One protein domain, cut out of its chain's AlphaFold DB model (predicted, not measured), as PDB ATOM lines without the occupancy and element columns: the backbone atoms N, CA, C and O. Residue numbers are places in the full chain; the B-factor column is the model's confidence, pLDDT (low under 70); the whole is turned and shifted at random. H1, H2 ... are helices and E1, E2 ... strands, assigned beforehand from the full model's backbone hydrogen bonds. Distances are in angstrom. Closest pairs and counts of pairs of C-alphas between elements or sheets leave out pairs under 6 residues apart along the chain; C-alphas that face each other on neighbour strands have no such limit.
ATOM      1  N   CYS A 176      35.694  18.122 114.354       85.06
ATOM      2  CA  CYS A 176      36.009  16.877 113.673       85.06
ATOM      3  C   CYS A 176      35.255  16.833 112.348       85.06
ATOM      4  O   CYS A 176      34.031  16.942 112.327       85.06
ATOM      5  N   TYR A 177      35.981  16.640 111.254       89.50
ATOM      6  CA  TYR A 177      35.430  16.398 109.929       89.50
ATOM      7  C   TYR A 177      35.365  14.901 109.634       89.50
ATOM      8  O   TYR A 177      36.232  14.127 110.042       89.50
ATOM      9  N   ARG A 178      34.360  14.496 108.864       88.31
ATOM     10  CA  ARG A 178      34.227  13.148 108.329       88.31
ATOM     11  C   ARG A 178      33.688  13.208 106.908       88.31
ATOM     12  O   ARG A 178      32.625  13.772 106.676       88.31
ATOM     13  N   ARG A 179      34.380  12.545 105.980       85.75
ATOM     14  CA  ARG A 179      33.993  12.500 104.559       85.75
ATOM     15  C   ARG A 179      32.707  11.704 104.316       85.75
ATOM     16  O   ARG A 179      31.857  12.136 103.555       85.75
ATOM     17  N   ASN A 180      32.553  10.557 104.977       85.00
ATOM     18  CA  ASN A 180      31.334   9.745 104.941       85.00
ATOM     19  C   ASN A 180      30.621   9.818 106.293       85.00
ATOM     20  O   ASN A 180      30.651   8.864 107.078       85.00
ATOM     21  N   GLY A 181      30.042  10.972 106.584       82.06
ATOM     22  CA  GLY A 181      29.179  11.206 107.728       82.06
ATOM     23  C   GLY A 181      27.802  10.538 107.605       82.06
ATOM     24  O   GLY A 181      27.620   9.576 106.847       82.06
ATOM     25  N   PRO A 182      26.820  11.007 108.389       75.38
ATOM     26  CA  PRO A 182      25.425  10.574 108.312       75.38
ATOM     27  C   PRO A 182      24.884  10.555 106.864       75.38
ATOM     28  O   PRO A 182      25.187  11.437 106.061       75.38
ATOM     29  N   ASN A 183      24.148   9.498 106.492       81.44
ATOM     30  CA  ASN A 183      23.726   9.212 105.108       81.44
ATOM     31  C   ASN A 183      24.849   9.192 104.038       81.44
ATOM     32  O   ASN A 183      24.569   9.275 102.842       81.44
ATOM     33  N   GLY A 184      26.117   9.056 104.439       84.56
ATOM     34  CA  GLY A 184      27.267   9.023 103.532       84.56
ATOM     35  C   GLY A 184      27.699  10.388 102.998       84.56
ATOM     36  O   GLY A 184      28.488  10.425 102.058       84.56
ATOM     37  N   ARG A 185      27.197  11.490 103.568       84.62
ATOM     38  CA  ARG A 185      27.588  12.853 103.181       84.62
ATOM     39  C   ARG A 185      28.748  13.366 104.022       84.62
ATOM     40  O   ARG A 185      28.837  12.974 105.188       84.62
ATOM     41  N   PRO A 186      29.587  14.269 103.498       88.81
ATOM     42  CA  PRO A 186      30.543  14.969 104.331       88.81
ATOM     43  C   PRO A 186      29.821  15.730 105.438       88.81
ATOM     44  O   PRO A 186      28.748  16.308 105.251       88.81
ATOM     45  N   SER A 187      30.401  15.663 106.624       88.50
ATOM     46  CA  SER A 187      29.870  16.320 107.805       88.50
ATOM     47  C   SER A 187      31.018  16.771 108.677       88.50
ATOM     48  O   SER A 187      32.036  16.079 108.767       88.50
ATOM     49  N   PHE A 188      30.826  17.863 109.394       88.25
ATOM     50  CA  PHE A 188      31.690  18.212 110.506       88.25
ATOM     51  C   PHE A 188      30.862  18.376 111.767       88.25
ATOM     52  O   PHE A 188      29.676  18.689 111.721       88.25
ATOM     53  N   ARG A 189      31.483  18.137 112.911       84.50
ATOM     54  CA  ARG A 189      30.848  18.309 114.211       84.50
ATOM     55  C   ARG A 189      31.746  19.094 115.138       84.50
ATOM     56  O   ARG A 189      32.967  18.997 115.022       84.50
ATOM     57  N   ASN A 190      31.116  19.785 116.073       79.00
ATOM     58  CA  ASN A 190      31.754  20.306 117.271       79.00
ATOM     59  C   ASN A 190      31.185  19.606 118.513       79.00
ATOM     60  O   ASN A 190      30.541  18.555 118.402       79.00
ATOM     61  N   TYR A 191      31.431  20.159 119.695       69.88
ATOM     62  CA  TYR A 191      30.885  19.663 120.952       69.88
ATOM     63  C   TYR A 191      29.350  19.691 121.001       69.88
ATOM     64  O   TYR A 191      28.731  18.838 121.643       69.88
ATOM     65  N   SER A 192      28.728  20.679 120.354       69.19
ATOM     66  CA  SER A 192      27.310  21.006 120.505       69.19
ATOM     67  C   SER A 192      26.459  20.795 119.267       69.19
ATOM     68  O   SER A 192      25.247  20.852 119.410       69.19
ATOM     69  N   ASP A 193      27.019  20.503 118.096       77.69
ATOM     70  CA  ASP A 193      26.327  20.488 116.810       77.69
ATOM     71  C   ASP A 193      27.018  19.562 115.792       77.69
ATOM     72  O   ASP A 193      28.232  19.350 115.817       77.69
ATOM     73  N   VAL A 194      26.230  19.019 114.864       82.19
ATOM     74  CA  VAL A 194      26.704  18.330 113.655       82.19
ATOM     75  C   VAL A 194      26.135  19.050 112.451       82.19
ATOM     76  O   VAL A 194      24.923  19.242 112.368       82.19
ATOM     77  N   PHE A 195      27.001  19.385 111.507       85.12
ATOM     78  CA  PHE A 195      26.682  20.079 110.273       85.12
ATOM     79  C   PHE A 195      26.988  19.196 109.067       85.12
ATOM     80  O   PHE A 195      27.919  18.387 109.094       85.12
ATOM     81  N   TRP A 196      26.207  19.338 108.005       86.44
ATOM     82  CA  TRP A 196      26.398  18.629 106.744       86.44
ATOM     83  C   TRP A 196      25.902  19.475 105.578       86.44
ATOM     84  O   TRP A 196      25.041  20.339 105.736       86.44
ATOM     85  N   TRP A 197      26.409  19.193 104.384       82.38
ATOM     86  CA  TRP A 197      25.937  19.868 103.185       82.38
ATOM     87  C   TRP A 197      24.637  19.254 102.658       82.38
ATOM     88  O   TRP A 197      24.502  18.031 102.503       82.38
ATOM     89  N   SER A 198      23.659  20.105 102.367       78.81
ATOM     90  CA  SER A 198      22.362  19.714 101.831       78.81
ATOM     91  C   SER A 198      21.837  20.772 100.873       78.81
ATOM     92  O   SER A 198      21.747  21.942 101.218       78.81
ATOM     93  N   GLU A 199      21.499  20.367  99.649       78.56
ATOM     94  CA  GLU A 199      20.865  21.242  98.648       78.56
ATOM     95  C   GLU A 199      21.582  22.593  98.399       78.56
ATOM     96  O   GLU A 199      20.945  23.590  98.068       78.56
ATOM     97  N   GLY A 200      22.915  22.637  98.515       74.06
ATOM     98  CA  GLY A 200      23.692  23.864  98.291       74.06
ATOM     99  C   GLY A 200      23.744  24.811  99.491       74.06
ATOM    100  O   GLY A 200      24.044  25.989  99.322       74.06
ATOM    101  N   ARG A 201      23.425  24.320 100.689       73.31
ATOM    102  CA  ARG A 201      23.646  25.022 101.951       73.31
ATOM    103  C   ARG A 201      24.192  24.064 102.999       73.31
ATOM    104  O   ARG A 201      23.965  22.855 102.951       73.31
ATOM    105  N   LEU A 202      24.856  24.631 103.991       76.00
ATOM    106  CA  LEU A 202      25.181  23.920 105.215       76.00
ATOM    107  C   LEU A 202      23.946  23.844 106.126       76.00
ATOM    108  O   LEU A 202      23.425  24.873 106.561       76.00
ATOM    109  N   ASP A 203      23.500  22.626 106.410       77.06
ATOM    110  CA  ASP A 203      22.459  22.310 107.387       77.06
ATOM    111  C   ASP A 203      23.092  21.750 108.666       77.06
ATOM    112  O   ASP A 203      24.233  21.288 108.662       77.06
ATOM    113  N   GLY A 204      22.367  21.798 109.785       74.12
ATOM    114  CA  GLY A 204      22.902  21.335 111.060       74.12
ATOM    115  C   GLY A 204      21.859  20.894 112.076       74.12
ATOM    116  O   GLY A 204      20.687  21.267 112.030       74.12
ATOM    117  N   VAL A 205      22.305  20.068 113.019       69.56
ATOM    118  CA  VAL A 205      21.528  19.578 114.160       69.56
ATOM    119  C   VAL A 205      22.327  19.791 115.427       69.56
ATOM    120  O   VAL A 205      23.448  19.302 115.543       69.56
ATOM    121  N   CYS A 206      21.694  20.422 116.413       63.03
ATOM    122  CA  CYS A 206      22.265  20.555 117.742       63.03
ATOM    123  C   CYS A 206      22.411  19.193 118.443       63.03
ATOM    124  O   CYS A 206      21.437  18.477 118.683       63.03
ATOM    125  N   TYR A 207      23.656  18.863 118.776       55.12
ATOM    126  CA  TYR A 207      24.193  17.730 119.531       55.12
ATOM    127  C   TYR A 207      23.811  17.732 121.014       55.12
ATOM    128  O   TYR A 207      24.013  16.722 121.685       55.12
ATOM    129  N   ALA A 208      23.176  18.787 121.543       50.97
ATOM    130  CA  ALA A 208      22.497  18.699 122.845       50.97
ATOM    131  C   ALA A 208      21.514  17.499 122.916       50.97
ATOM    132  O   ALA A 208      21.189  17.019 124.001       50.97
ATOM    133  N   TYR A 209      21.128  16.957 121.752       48.25
ATOM    134  CA  TYR A 209      20.421  15.688 121.563       48.25
ATOM    135  C   TYR A 209      21.170  14.410 121.991       48.25
ATOM    136  O   TYR A 209      20.517  13.403 122.262       48.25
ATOM    137  N   CYS A 210      22.504  14.401 122.011       51.09
ATOM    138  CA  CYS A 210      23.324  13.230 122.350       51.09
ATOM    139  C   CYS A 210      23.612  13.111 123.851       51.09
ATOM    140  O   CYS A 210      23.788  12.010 124.363       51.09
ATOM    141  N   SER A 211      23.654  14.235 124.567       45.25
ATOM    142  CA  SER A 211      24.043  14.297 125.983       45.25
ATOM    143  C   SER A 211      22.871  14.388 126.962       45.25
ATOM    144  O   SER A 211      23.084  14.642 128.147       45.25
ATOM    145  N   HIS A 212      21.630  14.206 126.490       49.47
ATOM    146  CA  HIS A 212      20.399  14.397 127.275       49.47
ATOM    147  C   HIS A 212      20.272  15.779 127.942       49.47
ATOM    148  O   HIS A 212      19.386  15.978 128.772       49.47
ATOM    149  N   TRP A 213      21.130  16.747 127.597       36.84
ATOM    150  CA  TRP A 213      21.085  18.079 128.198       36.84
ATOM    151  C   TRP A 213      19.864  18.872 127.740       36.84
ATOM    152  O   TRP A 213      19.422  19.755 128.470       36.84
ATOM    153  N   TRP A 214      19.278  18.507 126.598       38.12
ATOM    154  CA  TRP A 214      17.959  18.954 126.175       38.12
ATOM    155  C   TRP A 214      17.178  17.769 125.592       38.12
ATOM    156  O   TRP A 214      17.697  16.962 124.824       38.12
ATOM    157  N   ASP A 215      15.944  17.643 126.063       44.06
ATOM    158  CA  ASP A 215      14.986  16.560 125.860       44.06
ATOM    159  C   ASP A 215      14.815  16.123 124.387       44.06
ATOM    160  O   ASP A 215      14.992  16.903 123.452       44.06
ATOM    161  N   ARG A 216      14.356  14.884 124.171       41.09
ATOM    162  CA  ARG A 216      13.963  14.365 122.848       41.09
ATOM    163  C   ARG A 216      12.821  15.181 122.219       41.09
ATOM    164  O   ARG A 216      12.627  15.071 121.010       41.09
ATOM    165  N   ASP A 217      12.159  16.005 123.034       46.06
ATOM    166  CA  ASP A 217      11.067  16.929 122.718       46.06
ATOM    167  C   ASP A 217      11.483  18.425 122.794       46.06
ATOM    168  O   ASP A 217      10.626  19.304 122.813       46.06
ATOM    169  N   ALA A 218      12.784  18.743 122.874       52.16
ATOM    170  CA  ALA A 218      13.273  20.121 123.038       52.16
ATOM    171  C   ALA A 218      13.257  20.973 121.758       52.16
ATOM    172  O   ALA A 218      13.378  22.195 121.834       52.16
ATOM    173  N   ILE A 219      13.117  20.347 120.591       60.53
ATOM    174  CA  ILE A 219      12.755  21.076 119.375       60.53
ATOM    175  C   ILE A 219      11.276  21.375 119.477       60.53
ATOM    176  O   ILE A 219      10.493  20.458 119.736       60.53
ATOM    177  N   ASP A 220      10.910  22.646 119.294       67.38
ATOM    178  CA  ASP A 220       9.508  23.042 119.288       67.38
ATOM    179  C   ASP A 220       8.759  22.076 118.352       67.38
ATOM    180  O   ASP A 220       9.188  21.872 117.212       67.38
ATOM    181  N   PRO A 221       7.677  21.416 118.801       76.12
ATOM    182  CA  PRO A 221       6.943  20.476 117.965       76.12
ATOM    183  C   PRO A 221       6.545  21.046 116.596       76.12
ATOM    184  O   PRO A 221       6.336  20.273 115.663       76.12
ATOM    185  N   LYS A 222       6.442  22.376 116.465       78.50
ATOM    186  CA  LYS A 222       6.257  23.066 115.184       78.50
ATOM    187  C   LYS A 222       7.485  22.948 114.290       78.50
ATOM    188  O   LYS A 222       7.338  22.486 113.167       78.50
ATOM    189  N   ASP A 223       8.669  23.265 114.804       74.44
ATOM    190  CA  ASP A 223       9.927  23.134 114.067       74.44
ATOM    191  C   ASP A 223      10.136  21.675 113.635       74.44
ATOM    192  O   ASP A 223      10.490  21.405 112.493       74.44
ATOM    193  N   LEU A 224       9.835  20.710 114.516       77.62
ATOM    194  CA  LEU A 224       9.918  19.284 114.182       77.62
ATOM    195  C   LEU A 224       8.913  18.877 113.090       77.62
ATOM    196  O   LEU A 224       9.220  18.016 112.268       77.62
ATOM    197  N   ALA A 225       7.713  19.462 113.089       83.00
ATOM    198  CA  ALA A 225       6.681  19.191 112.088       83.00
ATOM    199  C   ALA A 225       6.979  19.830 110.722       83.00
ATOM    200  O   ALA A 225       6.447  19.367 109.713       83.00
ATOM    201  N   GLU A 226       7.810  20.872 110.687       83.19
ATOM    202  CA  GLU A 226       8.247  21.553 109.464       83.19
ATOM    203  C   GLU A 226       9.485  20.905 108.826       83.19
ATOM    204  O   GLU A 226       9.797  21.192 107.670       83.19
ATOM    205  N   MET A 227      10.154  19.987 109.533       81.12
ATOM    206  CA  MET A 227      11.325  19.287 109.008       81.12
ATOM    207  C   MET A 227      10.995  18.375 107.834       81.12
ATOM    208  O   MET A 227      10.012  17.627 107.809       81.12
ATOM    209  N   THR A 228      11.907  18.375 106.873       84.19
ATOM    210  CA  THR A 228      11.894  17.464 105.741       84.19
ATOM    211  C   THR A 228      12.158  16.019 106.194       84.19
ATOM    212  O   THR A 228      12.837  15.772 107.199       84.19
ATOM    213  N   PRO A 229      11.687  15.011 105.433       85.50
ATOM    214  CA  PRO A 229      12.030  13.611 105.692       85.50
ATOM    215  C   PRO A 229      13.541  13.351 105.730       85.50
ATOM    216  O   PRO A 229      14.000  12.453 106.436       85.50
ATOM    217  N   GLU A 230      14.309  14.135 104.974       80.62
ATOM    218  CA  GLU A 230      15.761  14.048 104.928       80.62
ATOM    219  C   GLU A 230      16.406  14.511 106.236       80.62
ATOM    220  O   GLU A 230      17.192  13.764 106.818       80.62
ATOM    221  N   GLU A 231      16.026  15.685 106.748       77.44
ATOM    222  CA  GLU A 231      16.505  16.193 108.039       77.44
ATOM    223  C   GLU A 231      16.157  15.226 109.178       77.44
ATOM    224  O   GLU A 231      16.998  14.933 110.032       77.44
ATOM    225  N   LEU A 232      14.944  14.660 109.166       81.19
ATOM    226  CA  LEU A 232      14.526  13.641 110.132       81.19
ATOM    227  C   LEU A 232      15.381  12.369 110.036       81.19
ATOM    228  O   LEU A 232      15.830  11.850 111.059       81.19
ATOM    229  N   SER A 233      15.651  11.879 108.822       83.06
ATOM    230  CA  SER A 233      16.534  10.724 108.614       83.06
ATOM    231  C   SER A 233      17.954  11.010 109.095       83.06
ATOM    232  O   SER A 233      18.578  10.156 109.726       83.06
ATOM    233  N   MET A 234      18.462  12.216 108.830       79.81
ATOM    234  CA  MET A 234      19.800  12.628 109.239       79.81
ATOM    235  C   MET A 234      19.945  12.650 110.758       79.81
ATOM    236  O   MET A 234      20.922  12.136 111.303       79.81
ATOM    237  N   ARG A 235      18.933  13.168 111.458       77.25
ATOM    238  CA  ARG A 235      18.870  13.167 112.925       77.25
ATOM    239  C   ARG A 235      18.934  11.759 113.502       77.25
ATOM    240  O   ARG A 235      19.670  11.525 114.459       77.25
ATOM    241  N   GLU A 236      18.189  10.813 112.934       80.25
ATOM    242  CA  GLU A 236      18.246   9.419 113.385       80.25
ATOM    243  C   GLU A 236      19.618   8.782 113.136       80.25
ATOM    244  O   GLU A 236      20.082   7.979 113.945       80.25
ATOM    245  N   ASP A 237      20.299   9.145 112.052       81.44
ATOM    246  CA  ASP A 237      21.643   8.644 111.764       81.44
ATOM    247  C   ASP A 237      22.724   9.258 112.652       81.44
ATOM    248  O   ASP A 237      23.628   8.538 113.086       81.44
ATOM    249  N   VAL A 238      22.604  10.546 112.982       78.06
ATOM    250  CA  VAL A 238      23.425  11.231 113.991       78.06
ATOM    251  C   VAL A 238      23.302  10.531 115.348       78.06
ATOM    252  O   VAL A 238      24.315  10.197 115.960       78.06
ATOM    253  N   ARG A 239      22.079  10.191 115.782       75.44
ATOM    254  CA  ARG A 239      21.836   9.478 117.055       75.44
ATOM    255  C   ARG A 239      22.497   8.103 117.140       75.44
ATOM    256  O   ARG A 239      22.776   7.623 118.235       75.44
ATOM    257  N   LYS A 240      22.740   7.451 116.000       78.94
ATOM    258  CA  LYS A 240      23.400   6.137 115.940       78.94
ATOM    259  C   LYS A 240      24.926   6.235 115.970       78.94
ATOM    260  O   LYS A 240      25.579   5.194 116.058       78.94
ATOM    261  N   GLN A 241      25.510   7.430 115.855       76.94
ATOM    262  CA  GLN A 241      26.963   7.563 115.820       76.94
ATOM    263  C   GLN A 241      27.584   7.243 117.194       76.94
ATOM    264  O   GLN A 241      27.011   7.602 118.226       76.94
ATOM    265  N   PRO A 242      28.769   6.597 117.247       74.38
ATOM    266  CA  PRO A 242      29.384   6.161 118.506       74.38
ATOM    267  C   PRO A 242      29.626   7.285 119.520       74.38
ATOM    268  O   PRO A 242      29.451   7.088 120.720       74.38
ATOM    269  N   TRP A 243      29.994   8.473 119.043       71.12
ATOM    270  CA  TRP A 243      30.194   9.654 119.881       71.12
ATOM    271  C   TRP A 243      28.901  10.164 120.520       71.12
ATOM    272  O   TRP A 243      28.941  10.743 121.605       71.12
ATOM    273  N   CYS A 244      27.750   9.886 119.904       67.12
ATOM    274  CA  CYS A 244      26.458  10.304 120.428       67.12
ATOM    275  C   CYS A 244      26.083   9.429 121.624       67.12
ATOM    276  O   CYS A 244      25.673   9.925 122.666       67.12
ATOM    277  N   ALA A 245      26.338   8.122 121.510       60.81
ATOM    278  CA  ALA A 245      26.128   7.166 122.592       60.81
ATOM    279  C   ALA A 245      27.069   7.395 123.791       60.81
ATOM    280  O   ALA A 245      26.681   7.145 124.929       60.81
ATOM    281  N   ALA A 246      28.294   7.876 123.552       57.16
ATOM    282  CA  ALA A 246      29.278   8.147 124.604       57.16
ATOM    283  C   ALA A 246      28.974   9.412 125.427       57.16
ATOM    284  O   ALA A 246      29.480   9.548 126.540       57.16
ATOM    285  N   ALA A 247      28.161  10.328 124.893       51.97
ATOM    286  CA  ALA A 247      27.812  11.585 125.546       51.97
ATOM    287  C   ALA A 247      26.662  11.456 126.558       51.97
ATOM    288  O   ALA A 247      26.421  12.406 127.298       51.97
ATOM    289  N   SER A 248      25.978  10.307 126.625       43.25
ATOM    290  CA  SER A 248      24.941  10.025 127.622       43.25
ATOM    291  C   SER A 248      25.587   9.705 128.979       43.25
ATOM    292  O   SER A 248      26.134   8.608 129.136       43.25
ATOM    293  N   PRO A 249      25.529  10.593 129.988       42.88
ATOM    294  CA  PRO A 249      25.854  10.181 131.344       42.88
ATOM    295  C   PRO A 249      24.760   9.206 131.808       42.88
ATOM    296  O   PRO A 249      23.574   9.471 131.614       42.88
ATOM    297  N   ASN A 250      25.151   8.056 132.366       42.41
ATOM    298  CA  ASN A 250      24.222   7.221 133.138       42.41
ATOM    299  C   ASN A 250      23.651   7.996 134.330       42.41
ATOM    300  O   ASN A 250      24.425   8.781 134.932       42.41
TER     301      ASN A 250
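Overview. This is residues 176 to 250 of the 250 residues of an uncharacterized protein of Hypericibacter terrae (UniProt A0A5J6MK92). A small twisted sheet of four strands has one helix, H2, slantwise over one of its faces at the E3 and E4 side, and no named helix on the other face. The short helices H1 and H3 lie off the sheet, and a long loop, residues 207 to 220, leads from E4 to H1. The printed part has 75 residues, in the order E1 E2 E3 E4 H1 H2 H3; the sheet, E1 - E2 - E3 - E4, is antiparallel and the class is mixed, helices and strands. The whole is compact, with a radius of gyration of the C-alphas of 12.1 A, and only just flat, spanning 36 by 29 by 16 A.

Along the chain. E1, residues 176 to 178, begins at C-alpha (36.009, 16.877, 113.673) and is 6.8 A long, as is E2, residues 187 to 189. E3, residues 193 to 198, measures 15.5 A, and E4, residues 201 to 206, 16.5 A. H1, residues 221 to 226, measures 8.7 A; H2, residues 229 to 239, 15.6 A; H3, residues 242 to 246, 6.4 A, ending at C-alpha (29.278, 8.147, 124.604).

Arrangement. The strands form a meander, each the antiparallel neighbour of the one before. N 176 and O 189 of E1 and E2 are 2.9 A apart, N 195 and O 188 of E3 and E2 2.8 A, and N 196 and O 203 of E3 and E4 2.9 A, within hydrogen-bond range. H2 is on the sheet at a height of 9.6 A, over E4, slantwise at 45 degrees on the local plane; its closest C-alphas to E4 are Arg 235 and Val 205, 7.0 A. H2 and H3 are close but not clearly touching, C-alphas 238 and 244 being the closest, 7.2 A. H1 and H2 are only just apart, at 8.3 A. In H1, H2 and H3 every O i to N i+4 pair is within hydrogen-bond range.

Size, cuts and confidence. The farthest C-alphas, Gly 200 and Asn 250, are 38.6 A apart. The printed part has no cut; the link E4 to H1 is long. Mean pLDDT of the printed part is 71.5, with residues 191 to 192, 205 to 220 and 244 to 250 under 70.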